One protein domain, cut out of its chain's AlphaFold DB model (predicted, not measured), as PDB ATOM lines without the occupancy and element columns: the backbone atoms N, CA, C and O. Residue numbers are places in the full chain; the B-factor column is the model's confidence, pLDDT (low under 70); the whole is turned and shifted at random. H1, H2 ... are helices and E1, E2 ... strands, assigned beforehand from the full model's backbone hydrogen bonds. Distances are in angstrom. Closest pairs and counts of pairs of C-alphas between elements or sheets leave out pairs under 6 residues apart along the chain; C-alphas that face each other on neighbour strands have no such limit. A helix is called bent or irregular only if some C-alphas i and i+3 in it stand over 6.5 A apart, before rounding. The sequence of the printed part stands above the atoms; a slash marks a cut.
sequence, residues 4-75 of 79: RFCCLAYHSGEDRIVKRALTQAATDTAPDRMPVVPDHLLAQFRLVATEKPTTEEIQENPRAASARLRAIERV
ATOM      1  N   ARG A   4     151.039 133.254 100.524       97.00
ATOM      2  CA  ARG A   4     150.247 133.069 101.745       97.00
ATOM      3  C   ARG A   4     149.889 131.608 101.956       97.00
ATOM      4  O   ARG A   4     149.567 130.898 101.009       97.00
ATOM      5  N   PHE A   5     149.916 131.198 103.215       97.31
ATOM      6  CA  PHE A   5     149.398 129.915 103.667       97.31
ATOM      7  C   PHE A   5     148.274 130.175 104.663       97.31
ATOM      8  O   PHE A   5     148.442 130.980 105.580       97.31
ATOM      9  N   CYS A   6     147.153 129.478 104.498       97.12
ATOM     10  CA  CYS A   6     146.031 129.500 105.426       97.12
ATOM     11  C   CYS A   6     145.635 128.074 105.814       97.12
ATOM     12  O   CYS A   6     145.653 127.165 104.985       97.12
ATOM     13  N   CYS A   7     145.247 127.891 107.070       97.31
ATOM     14  CA  CYS A   7     144.781 126.620 107.599       97.31
ATOM     15  C   CYS A   7     143.565 126.843 108.500       97.31
ATOM     16  O   CYS A   7     143.556 127.763 109.321       97.31
ATOM     17  N   LEU A   8     142.567 125.974 108.342       97.56
ATOM     18  CA  LEU A   8     141.467 125.804 109.282       97.56
ATOM     19  C   LEU A   8     141.720 124.533 110.091       97.56
ATOM     20  O   LEU A   8     141.866 123.456 109.519       97.56
ATOM     21  N   ALA A   9     141.760 124.668 111.412       97.44
ATOM     22  CA  ALA A   9     141.792 123.546 112.343       97.44
ATOM     23  C   ALA A   9     140.439 123.432 113.049       97.44
ATOM     24  O   ALA A   9     139.896 124.444 113.495       97.44
ATOM     25  N   TYR A  10     139.912 122.214 113.173       96.00
ATOM     26  CA  TYR A  10     138.632 121.950 113.846       96.00
ATOM     27  C   TYR A  10     138.826 121.246 115.188       96.00
ATOM     28  O   TYR A  10     137.948 121.284 116.051       96.00
ATOM     29  N   HIS A  11     139.994 120.638 115.395       95.94
ATOM     30  CA  HIS A  11     140.361 120.019 116.658       95.94
ATOM     31  C   HIS A  11     141.512 120.758 117.340       95.94
ATOM     32  O   HIS A  11     142.433 121.282 116.714       95.94
ATOM     33  N   SER A  12     141.500 120.760 118.674       93.88
ATOM     34  CA  SER A  12     142.514 121.452 119.481       93.88
ATOM     35  C   SER A  12     143.934 120.910 119.266       93.88
ATOM     36  O   SER A  12     144.903 121.657 119.405       93.88
ATOM     37  N   GLY A  13     144.070 119.626 118.913       97.38
ATOM     38  CA  GLY A  13     145.349 119.011 118.551       97.38
ATOM     39  C   GLY A  13     145.930 119.583 117.258       97.38
ATOM     40  O   GLY A  13     147.099 119.966 117.234       97.38
ATOM     41  N   GLU A  14     145.099 119.711 116.223       97.56
ATOM     42  CA  GLU A  14     145.467 120.318 114.938       97.56
ATOM     43  C   GLU A  14     145.858 121.784 115.135       97.56
ATOM     44  O   GLU A  14     146.953 122.189 114.742       97.56
ATOM     45  N   ASP A  15     145.015 122.557 115.832       97.44
ATOM     46  CA  ASP A  15     145.266 123.979 116.088       97.44
ATOM     47  C   ASP A  15     146.590 124.184 116.825       97.44
ATOM     48  O   ASP A  15     147.354 125.088 116.495       97.44
ATOM     49  N   ARG A  16     146.907 123.316 117.793       97.69
ATOM     50  CA  ARG A  16     148.172 123.376 118.531       97.69
ATOM     51  C   ARG A  16     149.379 123.139 117.623       97.69
ATOM     52  O   ARG A  16     150.368 123.861 117.754       97.69
ATOM     53  N   ILE A  17     149.311 122.145 116.736       98.12
ATOM     54  CA  ILE A  17     150.395 121.825 115.793       98.12
ATOM     55  C   ILE A  17     150.614 123.002 114.841       98.12
ATOM     56  O   ILE A  17     151.736 123.502 114.735       98.12
ATOM     57  N   VAL A  18     149.537 123.488 114.220       97.81
ATOM     58  CA  VAL A  18     149.583 124.604 113.270       97.81
ATOM     59  C   VAL A  18     150.075 125.869 113.967       97.81
ATOM     60  O   VAL A  18     151.014 126.499 113.494       97.81
ATOM     61  N   LYS A  19     149.522 126.212 115.138       97.44
ATOM     62  CA  LYS A  19     149.969 127.357 115.942       97.44
ATOM     63  C   LYS A  19     151.475 127.315 116.173       97.44
ATOM     64  O   LYS A  19     152.146 128.306 115.916       97.44
ATOM     65  N   ARG A  20     152.005 126.184 116.651       98.00
ATOM     66  CA  ARG A  20     153.432 126.062 116.973       98.00
ATOM     67  C   ARG A  20     154.300 126.255 115.731       98.00
ATOM     68  O   ARG A  20     155.255 127.019 115.794       98.00
ATOM     69  N   ALA A  21     153.946 125.605 114.623       97.75
ATOM     70  CA  ALA A  21     154.692 125.707 113.372       97.75
ATOM     71  C   ALA A  21     154.688 127.139 112.814       97.75
ATOM     72  O   ALA A  21     155.741 127.672 112.470       97.75
ATOM     73  N   LEU A  22     153.520 127.785 112.777       97.44
ATOM     74  CA  LEU A  22     153.390 129.139 112.238       97.44
ATOM     75  C   LEU A  22     154.054 130.189 113.132       97.44
ATOM     76  O   LEU A  22     154.685 131.102 112.611       97.44
ATOM     77  N   THR A  23     153.955 130.058 114.459       96.88
ATOM     78  CA  THR A  23     154.687 130.932 115.386       96.88
ATOM     79  C   THR A  23     156.190 130.765 115.207       96.88
ATOM     80  O   THR A  23     156.875 131.760 115.042       96.88
ATOM     81  N   GLN A  24     156.703 129.534 115.156       96.12
ATOM     82  CA  GLN A  24     158.135 129.297 114.953       96.12
ATOM     83  C   GLN A  24     158.639 129.883 113.625       96.12
ATOM     84  O   GLN A  24     159.711 130.474 113.591       96.12
ATOM     85  N   ALA A  25     157.868 129.756 112.543       95.25
ATOM     86  CA  ALA A  25     158.228 130.310 111.237       95.25
ATOM     87  C   ALA A  25     158.184 131.851 111.181       95.25
ATOM     88  O   ALA A  25     158.810 132.452 110.304       95.25
ATOM     89  N   ALA A  26     157.427 132.479 112.084       95.75
ATOM     90  CA  ALA A  26     157.219 133.924 112.152       95.75
ATOM     91  C   ALA A  26     157.997 134.613 113.290       95.75
ATOM     92  O   ALA A  26     157.763 135.793 113.550       95.75
ATOM     93  N   THR A  27     158.897 133.893 113.961       95.12
ATOM     94  CA  THR A  27     159.726 134.410 115.054       95.12
ATOM     95  C   THR A  27     161.187 134.441 114.622       95.12
ATOM     96  O   THR A  27     161.695 133.464 114.072       95.12
ATOM     97  N   ASP A  28     161.859 135.565 114.878       93.06
ATOM     98  CA  ASP A  28     163.295 135.710 114.639       93.06
ATOM     99  C   ASP A  28     164.081 134.724 115.519       93.06
ATOM    100  O   ASP A  28     163.702 134.436 116.654       93.06
ATOM    101  N   THR A  29     165.196 134.205 115.013       92.69
ATOM    102  CA  THR A  29     166.041 133.242 115.744       92.69
ATOM    103  C   THR A  29     167.167 133.912 116.531       92.69
ATOM    104  O   THR A  29     167.988 133.229 117.146       92.69
ATOM    105  N   ALA A  30     167.221 135.246 116.514       90.56
ATOM    106  CA  ALA A  30     168.236 136.013 117.220       90.56
ATOM    107  C   ALA A  30     168.105 135.890 118.749       90.56
ATOM    108  O   ALA A  30     166.989 135.822 119.267       90.56
ATOM    109  N   PRO A  31     169.231 135.898 119.489       88.56
ATOM    110  CA  PRO A  31     169.206 135.914 120.945       88.56
ATOM    111  C   PRO A  31     168.482 137.136 121.513       88.56
ATOM    112  O   PRO A  31     168.577 138.247 120.982       88.56
ATOM    113  N   ASP A  32     167.842 136.944 122.665       83.69
ATOM    114  CA  ASP A  32     167.218 138.032 123.410       83.69
ATOM    115  C   ASP A  32     168.231 139.147 123.716       83.69
ATOM    116  O   ASP A  32     169.364 138.895 124.132       83.69
ATOM    117  N   ARG A  33     167.794 140.404 123.559       86.81
ATOM    118  CA  ARG A  33     168.591 141.631 123.782       86.81
ATOM    119  C   ARG A  33     169.768 141.830 122.821       86.81
ATOM    120  O   ARG A  33     170.625 142.674 123.093       86.81
ATOM    121  N   MET A  34     169.815 141.115 121.699       88.81
ATOM    122  CA  MET A  34     170.767 141.438 120.638       88.81
ATOM    123  C   MET A  34     170.464 142.848 120.080       88.81
ATOM    124  O   MET A  34     169.320 143.104 119.704       88.81
ATOM    125  N   PRO A  35     171.442 143.777 120.017       86.94
ATOM    126  CA  PRO A  35     171.177 145.169 119.629       86.94
ATOM    127  C   PRO A  35     170.679 145.333 118.189       86.94
ATOM    128  O   PRO A  35     169.889 146.228 117.904       86.94
ATOM    129  N   VAL A  36     171.161 144.481 117.284       89.44
ATOM    130  CA  VAL A  36     170.782 144.451 115.869       89.44
ATOM    131  C   VAL A  36     170.659 142.994 115.457       89.44
ATOM    132  O   VAL A  36     171.602 142.226 115.643       89.44
ATOM    133  N   VAL A  37     169.509 142.625 114.899       87.44
ATOM    134  CA  VAL A  37     169.269 141.283 114.364       87.44
ATOM    135  C   VAL A  37     169.836 141.205 112.942       87.44
ATOM    136  O   VAL A  37     169.394 141.970 112.087       87.44
ATOM    137  N   PRO A  38     170.808 140.318 112.662       90.12
ATOM    138  CA  PRO A  38     171.293 140.075 111.307       90.12
ATOM    139  C   PRO A  38     170.192 139.535 110.390       90.12
ATOM    140  O   PRO A  38     169.358 138.746 110.828       90.12
ATOM    141  N   ASP A  39     170.262 139.856 109.096       89.50
ATOM    142  CA  ASP A  39     169.231 139.474 108.119       89.50
ATOM    143  C   ASP A  39     168.951 137.964 108.060       89.50
ATOM    144  O   ASP A  39     167.804 137.552 107.908       89.50
ATOM    145  N   HIS A  40     169.974 137.125 108.240       89.38
ATOM    146  CA  HIS A  40     169.837 135.663 108.221       89.38
ATOM    147  C   HIS A  40     169.136 135.084 109.466       89.38
ATOM    148  O   HIS A  40     168.772 133.909 109.465       89.38
ATOM    149  N   LEU A  41     168.955 135.882 110.524       91.50
ATOM    150  CA  LEU A  41     168.215 135.502 111.735       91.50
ATOM    151  C   LEU A  41     166.784 136.055 111.750       91.50
ATOM    152  O   LEU A  41     166.013 135.740 112.658       91.50
ATOM    153  N   LEU A  42     166.420 136.871 110.759       92.88
ATOM    154  CA  LEU A  42     165.076 137.409 110.625       92.88
ATOM    155  C   LEU A  42     164.095 136.335 110.139       92.88
ATOM    156  O   LEU A  42     164.383 135.550 109.232       92.88
ATOM    157  N   ALA A  43     162.881 136.350 110.682       94.56
ATOM    158  CA  ALA A  43     161.806 135.463 110.274       94.56
ATOM    159  C   ALA A  43     161.450 135.656 108.794       94.56
ATOM    160  O   ALA A  43     161.310 136.778 108.297       94.56
ATOM    161  N   GLN A  44     161.230 134.559 108.075       94.38
ATOM    162  CA  GLN A  44     160.831 134.623 106.664       94.38
ATOM    163  C   GLN A  44     159.335 134.912 106.488       94.38
ATOM    164  O   GLN A  44     158.897 135.369 105.426       94.38
ATOM    165  N   PHE A  45     158.549 134.656 107.535       96.75
ATOM    166  CA  PHE A  45     157.100 134.760 107.525       96.75
ATOM    167  C   PHE A  45     156.596 135.736 108.583       96.75
ATOM    168  O   PHE A  45     157.268 136.034 109.564       96.75
ATOM    169  N   ARG A  46     155.370 136.212 108.384       96.69
ATOM    170  CA  ARG A  46     154.620 137.021 109.342       96.69
ATOM    171  C   ARG A  46     153.229 136.429 109.514       96.69
ATOM    172  O   ARG A  46     152.592 136.075 108.525       96.69
ATOM    173  N   LEU A  47     152.742 136.351 110.751       97.31
ATOM    174  CA  LEU A  47     151.346 136.006 111.036       97.31
ATOM    175  C   LEU A  47     150.425 137.116 110.517       97.31
ATOM    176  O   LEU A  47     150.636 138.284 110.832       97.31
ATOM    177  N   VAL A  48     149.415 136.748 109.729       97.31
ATOM    178  CA  VAL A  48     148.454 137.703 109.144       97.31
ATOM    179  C   VAL A  48     147.011 137.454 109.571       97.31
ATOM    180  O   VAL A  48     146.217 138.381 109.514       97.31
ATOM    181  N   ALA A  49     146.674 136.250 110.048       96.56
ATOM    182  CA  ALA A  49     145.370 135.980 110.652       96.56
ATOM    183  C   ALA A  49     145.472 134.961 111.793       96.56
ATOM    184  O   ALA A  49     146.240 133.994 111.735       96.56
ATOM    185  N   THR A  50     144.681 135.172 112.842       96.38
ATOM    186  CA  THR A  50     144.406 134.200 113.909       96.38
ATOM    187  C   THR A  50     142.993 134.466 114.396       96.38
ATOM    188  O   THR A  50     142.774 135.290 115.280       96.38
ATOM    189  N   GLU A  51     142.034 133.792 113.778       96.75
ATOM    190  CA  GLU A  51     140.622 134.137 113.901       96.75
ATOM    191  C   GLU A  51     139.792 132.960 114.402       96.75
ATOM    192  O   GLU A  51     140.153 131.779 114.304       96.75
ATOM    193  N   LYS A  52     138.668 133.331 115.000       97.06
ATOM    194  CA  LYS A  52     137.626 132.445 115.495       97.06
ATOM    195  C   LYS A  52     136.336 132.821 114.761       97.06
ATOM    196  O   LYS A  52     136.177 134.006 114.476       97.06
ATOM    197  N   PRO A  53     135.438 131.860 114.509       97.00
ATOM    198  CA  PRO A  53     134.134 132.162 113.930       97.00
ATOM    199  C   PRO A  53     133.369 133.164 114.806       97.00
ATOM    200  O   PRO A  53     133.506 133.138 116.039       97.00
ATOM    201  N   THR A  54     132.568 134.031 114.185       97.69
ATOM    202  CA  THR A  54     131.694 134.958 114.925       97.69
ATOM    203  C   THR A  54     130.461 134.240 115.470       97.69
ATOM    204  O   THR A  54     130.194 133.083 115.141       97.69
ATOM    205  N   THR A  55     129.687 134.900 116.333       97.62
ATOM    206  CA  THR A  55     128.448 134.309 116.856       97.62
ATOM    207  C   THR A  55     127.414 134.105 115.750       97.62
ATOM    208  O   THR A  55     126.777 133.055 115.717       97.62
ATOM    209  N   GLU A  56     127.295 135.055 114.824       98.06
ATOM    210  CA  GLU A  56     126.409 134.980 113.656       98.06
ATOM    211  C   GLU A  56     126.808 133.808 112.750       98.06
ATOM    212  O   GLU A  56     125.970 132.988 112.384       98.06
ATOM    213  N   GLU A  57     128.106 133.653 112.482       97.00
ATOM    214  CA  GLU A  57     128.632 132.570 111.648       97.00
ATOM    215  C   GLU A  57     128.375 131.183 112.267       97.00
ATOM    216  O   GLU A  57     128.069 130.222 111.561       97.00
ATOM    217  N   ILE A  58     128.439 131.072 113.598       98.12
ATOM    218  CA  ILE A  58     128.089 129.839 114.319       98.12
ATOM    219  C   ILE A  58     126.582 129.562 114.254       98.12
ATOM    220  O   ILE A  58     126.186 128.400 114.157       98.12
ATOM    221  N   GLN A  59     125.741 130.596 114.328       97.75
ATOM    222  CA  GLN A  59     124.287 130.444 114.227       97.75
ATOM    223  C   GLN A  59     123.870 129.966 112.834       97.75
ATOM    224  O   GLN A  59     123.063 129.044 112.723       97.75
ATOM    225  N   GLU A  60     124.450 130.548 111.782       98.19
ATOM    226  CA  GLU A  60     124.206 130.144 110.393       98.19
ATOM    227  C   GLU A  60     124.822 128.778 110.073       98.19
ATOM    228  O   GLU A  60     124.252 127.979 109.325       98.19
ATOM    229  N   ASN A  61     125.980 128.475 110.664       97.38
ATOM    230  CA  ASN A  61     126.693 127.231 110.447       97.38
ATOM    231  C   ASN A  61     127.262 126.656 111.756       97.38
ATOM    232  O   ASN A  61     128.440 126.853 112.069       97.38
ATOM    233  N   PRO A  62     126.494 125.819 112.482       96.12
ATOM    234  CA  PRO A  62     126.937 125.243 113.755       96.12
ATOM    235  C   PRO A  62     128.247 124.445 113.677       96.12
ATOM    236  O   PRO A  62     128.983 124.361 114.661       96.12
ATOM    237  N   ARG A  63     128.593 123.892 112.503       95.19
ATOM    238  CA  ARG A  63     129.862 123.166 112.300       95.19
ATOM    239  C   ARG A  63     131.086 124.089 112.389       95.19
ATOM    240  O   ARG A  63     132.197 123.608 112.607       95.19
ATOM    241  N   ALA A  64     130.896 125.398 112.212       96.38
ATOM    242  CA  ALA A  64     131.959 126.389 112.284       96.38
ATOM    243  C   ALA A  64     132.435 126.631 113.720       96.38
ATOM    244  O   ALA A  64     133.567 127.059 113.882       96.38
ATOM    245  N   ALA A  65     131.650 126.298 114.756       96.56
ATOM    246  CA  ALA A  65     131.946 126.609 116.164       96.56
ATOM    247  C   ALA A  65     133.360 126.222 116.635       96.56
ATOM    248  O   ALA A  65     133.969 126.924 117.450       96.56
ATOM    249  N   SER A  66     133.895 125.125 116.102       96.12
ATOM    250  CA  SER A  66     135.221 124.611 116.456       96.12
ATOM    251  C   SER A  66     136.343 125.102 115.537       96.12
ATOM    252  O   SER A  66     137.510 124.837 115.821       96.12
ATOM    253  N   ALA A  67     136.020 125.820 114.461       97.38
ATOM    254  CA  ALA A  67     136.990 126.293 113.490       97.38
ATOM    255  C   ALA A  67     137.962 127.311 114.108       97.38
ATOM    256  O   ALA A  67     137.608 128.197 114.900       97.38
ATOM    257  N   ARG A  68     139.229 127.181 113.724       97.75
ATOM    258  CA  ARG A  68     140.306 128.127 114.010       97.75
ATOM    259  C   ARG A  68     141.030 128.432 112.714       97.75
ATOM    260  O   ARG A  68     141.667 127.544 112.154       97.75
ATOM    261  N   LEU A  69     140.939 129.678 112.260       98.06
ATOM    262  CA  LEU A  69     141.683 130.151 111.100       98.06
ATOM    263  C   LEU A  69     143.054 130.643 111.545       98.06
ATOM    264  O   LEU A  69     143.175 131.452 112.469       98.06
ATOM    265  N   ARG A  70     144.095 130.193 110.850       98.19
ATOM    266  CA  ARG A  70     145.444 130.744 110.966       98.19
ATOM    267  C   ARG A  70     146.019 130.999 109.590       98.19
ATOM    268  O   ARG A  70     145.905 130.145 108.713       98.19
ATOM    269  N   ALA A  71     146.680 132.138 109.424       98.12
ATOM    270  CA  ALA A  71     147.369 132.454 108.184       98.12
ATOM    271  C   ALA A  71     148.711 133.147 108.422       98.12
ATOM    272  O   ALA A  71     148.865 133.943 109.355       98.12
ATOM    273  N   ILE A  72     149.663 132.852 107.539       98.25
ATOM    274  CA  ILE A  72     150.962 133.519 107.445       98.25
ATOM    275  C   ILE A  72     151.200 134.018 106.023       98.25
ATOM    276  O   ILE A  72     150.668 133.477 105.053       98.25
ATOM    277  N   GLU A  73     152.051 135.027 105.907       97.88
ATOM    278  CA  GLU A  73     152.540 135.569 104.645       97.88
ATOM    279  C   GLU A  73     154.066 135.534 104.622       97.88
ATOM    280  O   GLU A  73     154.714 135.865 105.615       97.88
ATOM    281  N   ARG A  74     154.645 135.147 103.482       96.69
ATOM    282  CA  ARG A  74     156.089 135.190 103.248       96.69
ATOM    283  C   ARG A  74     156.526 136.617 102.928       96.69
ATOM    284  O   ARG A  74     156.211 137.132 101.853       96.69
ATOM    285  N   VAL A  75     157.286 137.216 103.840       95.38
ATOM    286  CA  VAL A  75     157.735 138.617 103.776       95.38
ATOM    287  C   VAL A  75     159.196 138.770 103.351       95.38
ATOM    288  O   VAL A  75     159.617 139.878 103.036       95.38
TER     289      VAL A  75
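Overview. This is residues 4 to 75 of the 79 residues of the protein "16S rRNA (Cytosine(1402)-N(4))-methyltransferase" of Propionibacterium sp (UniProt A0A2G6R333). A small antiparallel sheet of three strands has one helix, H1, lying along one face and its other face bare; past one end of this slab runs a long loop, residues 26 to 44, and past the other end sits a small corner of two short helices, H2 and H3. Loop and corner draw the whole out into a rod, with spans of 49 by 21 by 19 A. The printed part has 72 residues, with three named helices and three named strands in the order E1, H1, E2, H2, H3, E3; the sheet's order is E1, E3, E2. The class is mixed, helices and strands, and the whole is loose, with a radius of gyration of the C-alphas of 15.6 A.

Along the chain. E1, residues 4 to 9, begins at C-alpha 4 at (150.247, 133.069, 101.745) and is 16.6 A long. H1, residues 12 to 25, spans 19.8 A and ends at C-alpha 25 at (158.228, 130.310, 111.237). E2, residues 45 to 51, spans 17.7 A. H2 is residues 55 to 60, 8.8 A, and H3 is residues 62 to 66, 8.7 A. H3 is only just irregular: C-alphas 63 and 66 are 6.9 A apart. E3, residues 68 to 74, spans 20.4 A and ends at C-alpha 74 at (156.089, 135.190, 103.248).

Arrangement. E3 is the inner strand. E1 is its antiparallel neighbour at 164 degrees, with N 7 and O 70 within hydrogen-bond range at 2.9 A. E2 is its antiparallel neighbour at 160 degrees, with N 71 and O 49 at 3.0 A. H1 is on the sheet at a height over the sheet of 8.9 A, two layers, a helix layer on one face of a sheet. It lies over E3, along the strands, at 17 degrees on the local plane; their closest C-alphas, those of Asp 15 and Arg 68, are 6.8 A apart. E1, H1 and E2 form a split strand-helix-strand unit, two strands running the same way with E3 between them, and its crossover is right-handed. H2 and H3 only just touch, and only at the corner by their link, with 3 pairs of C-alphas within 8 A; the closest are those of Ile 58 and Ala 65, 5.4 A apart. Neither is on the sheet, and H1 is apart from both. In H1 and H2 every O i to N i+4 pair is within hydrogen-bond range; in H3 0 of 1 is, beside 1 of 2 O i to N i+3 pairs.

Size, cuts and confidence. The C-alphas farthest apart, those of Pro 35 and Glu 60, are 50.2 A apart. The link from H1 to E2, 19 residues, is long; the other links are tight. The printed part has no cut. Its mean pLDDT is 95.4, and no printed residue is under 70.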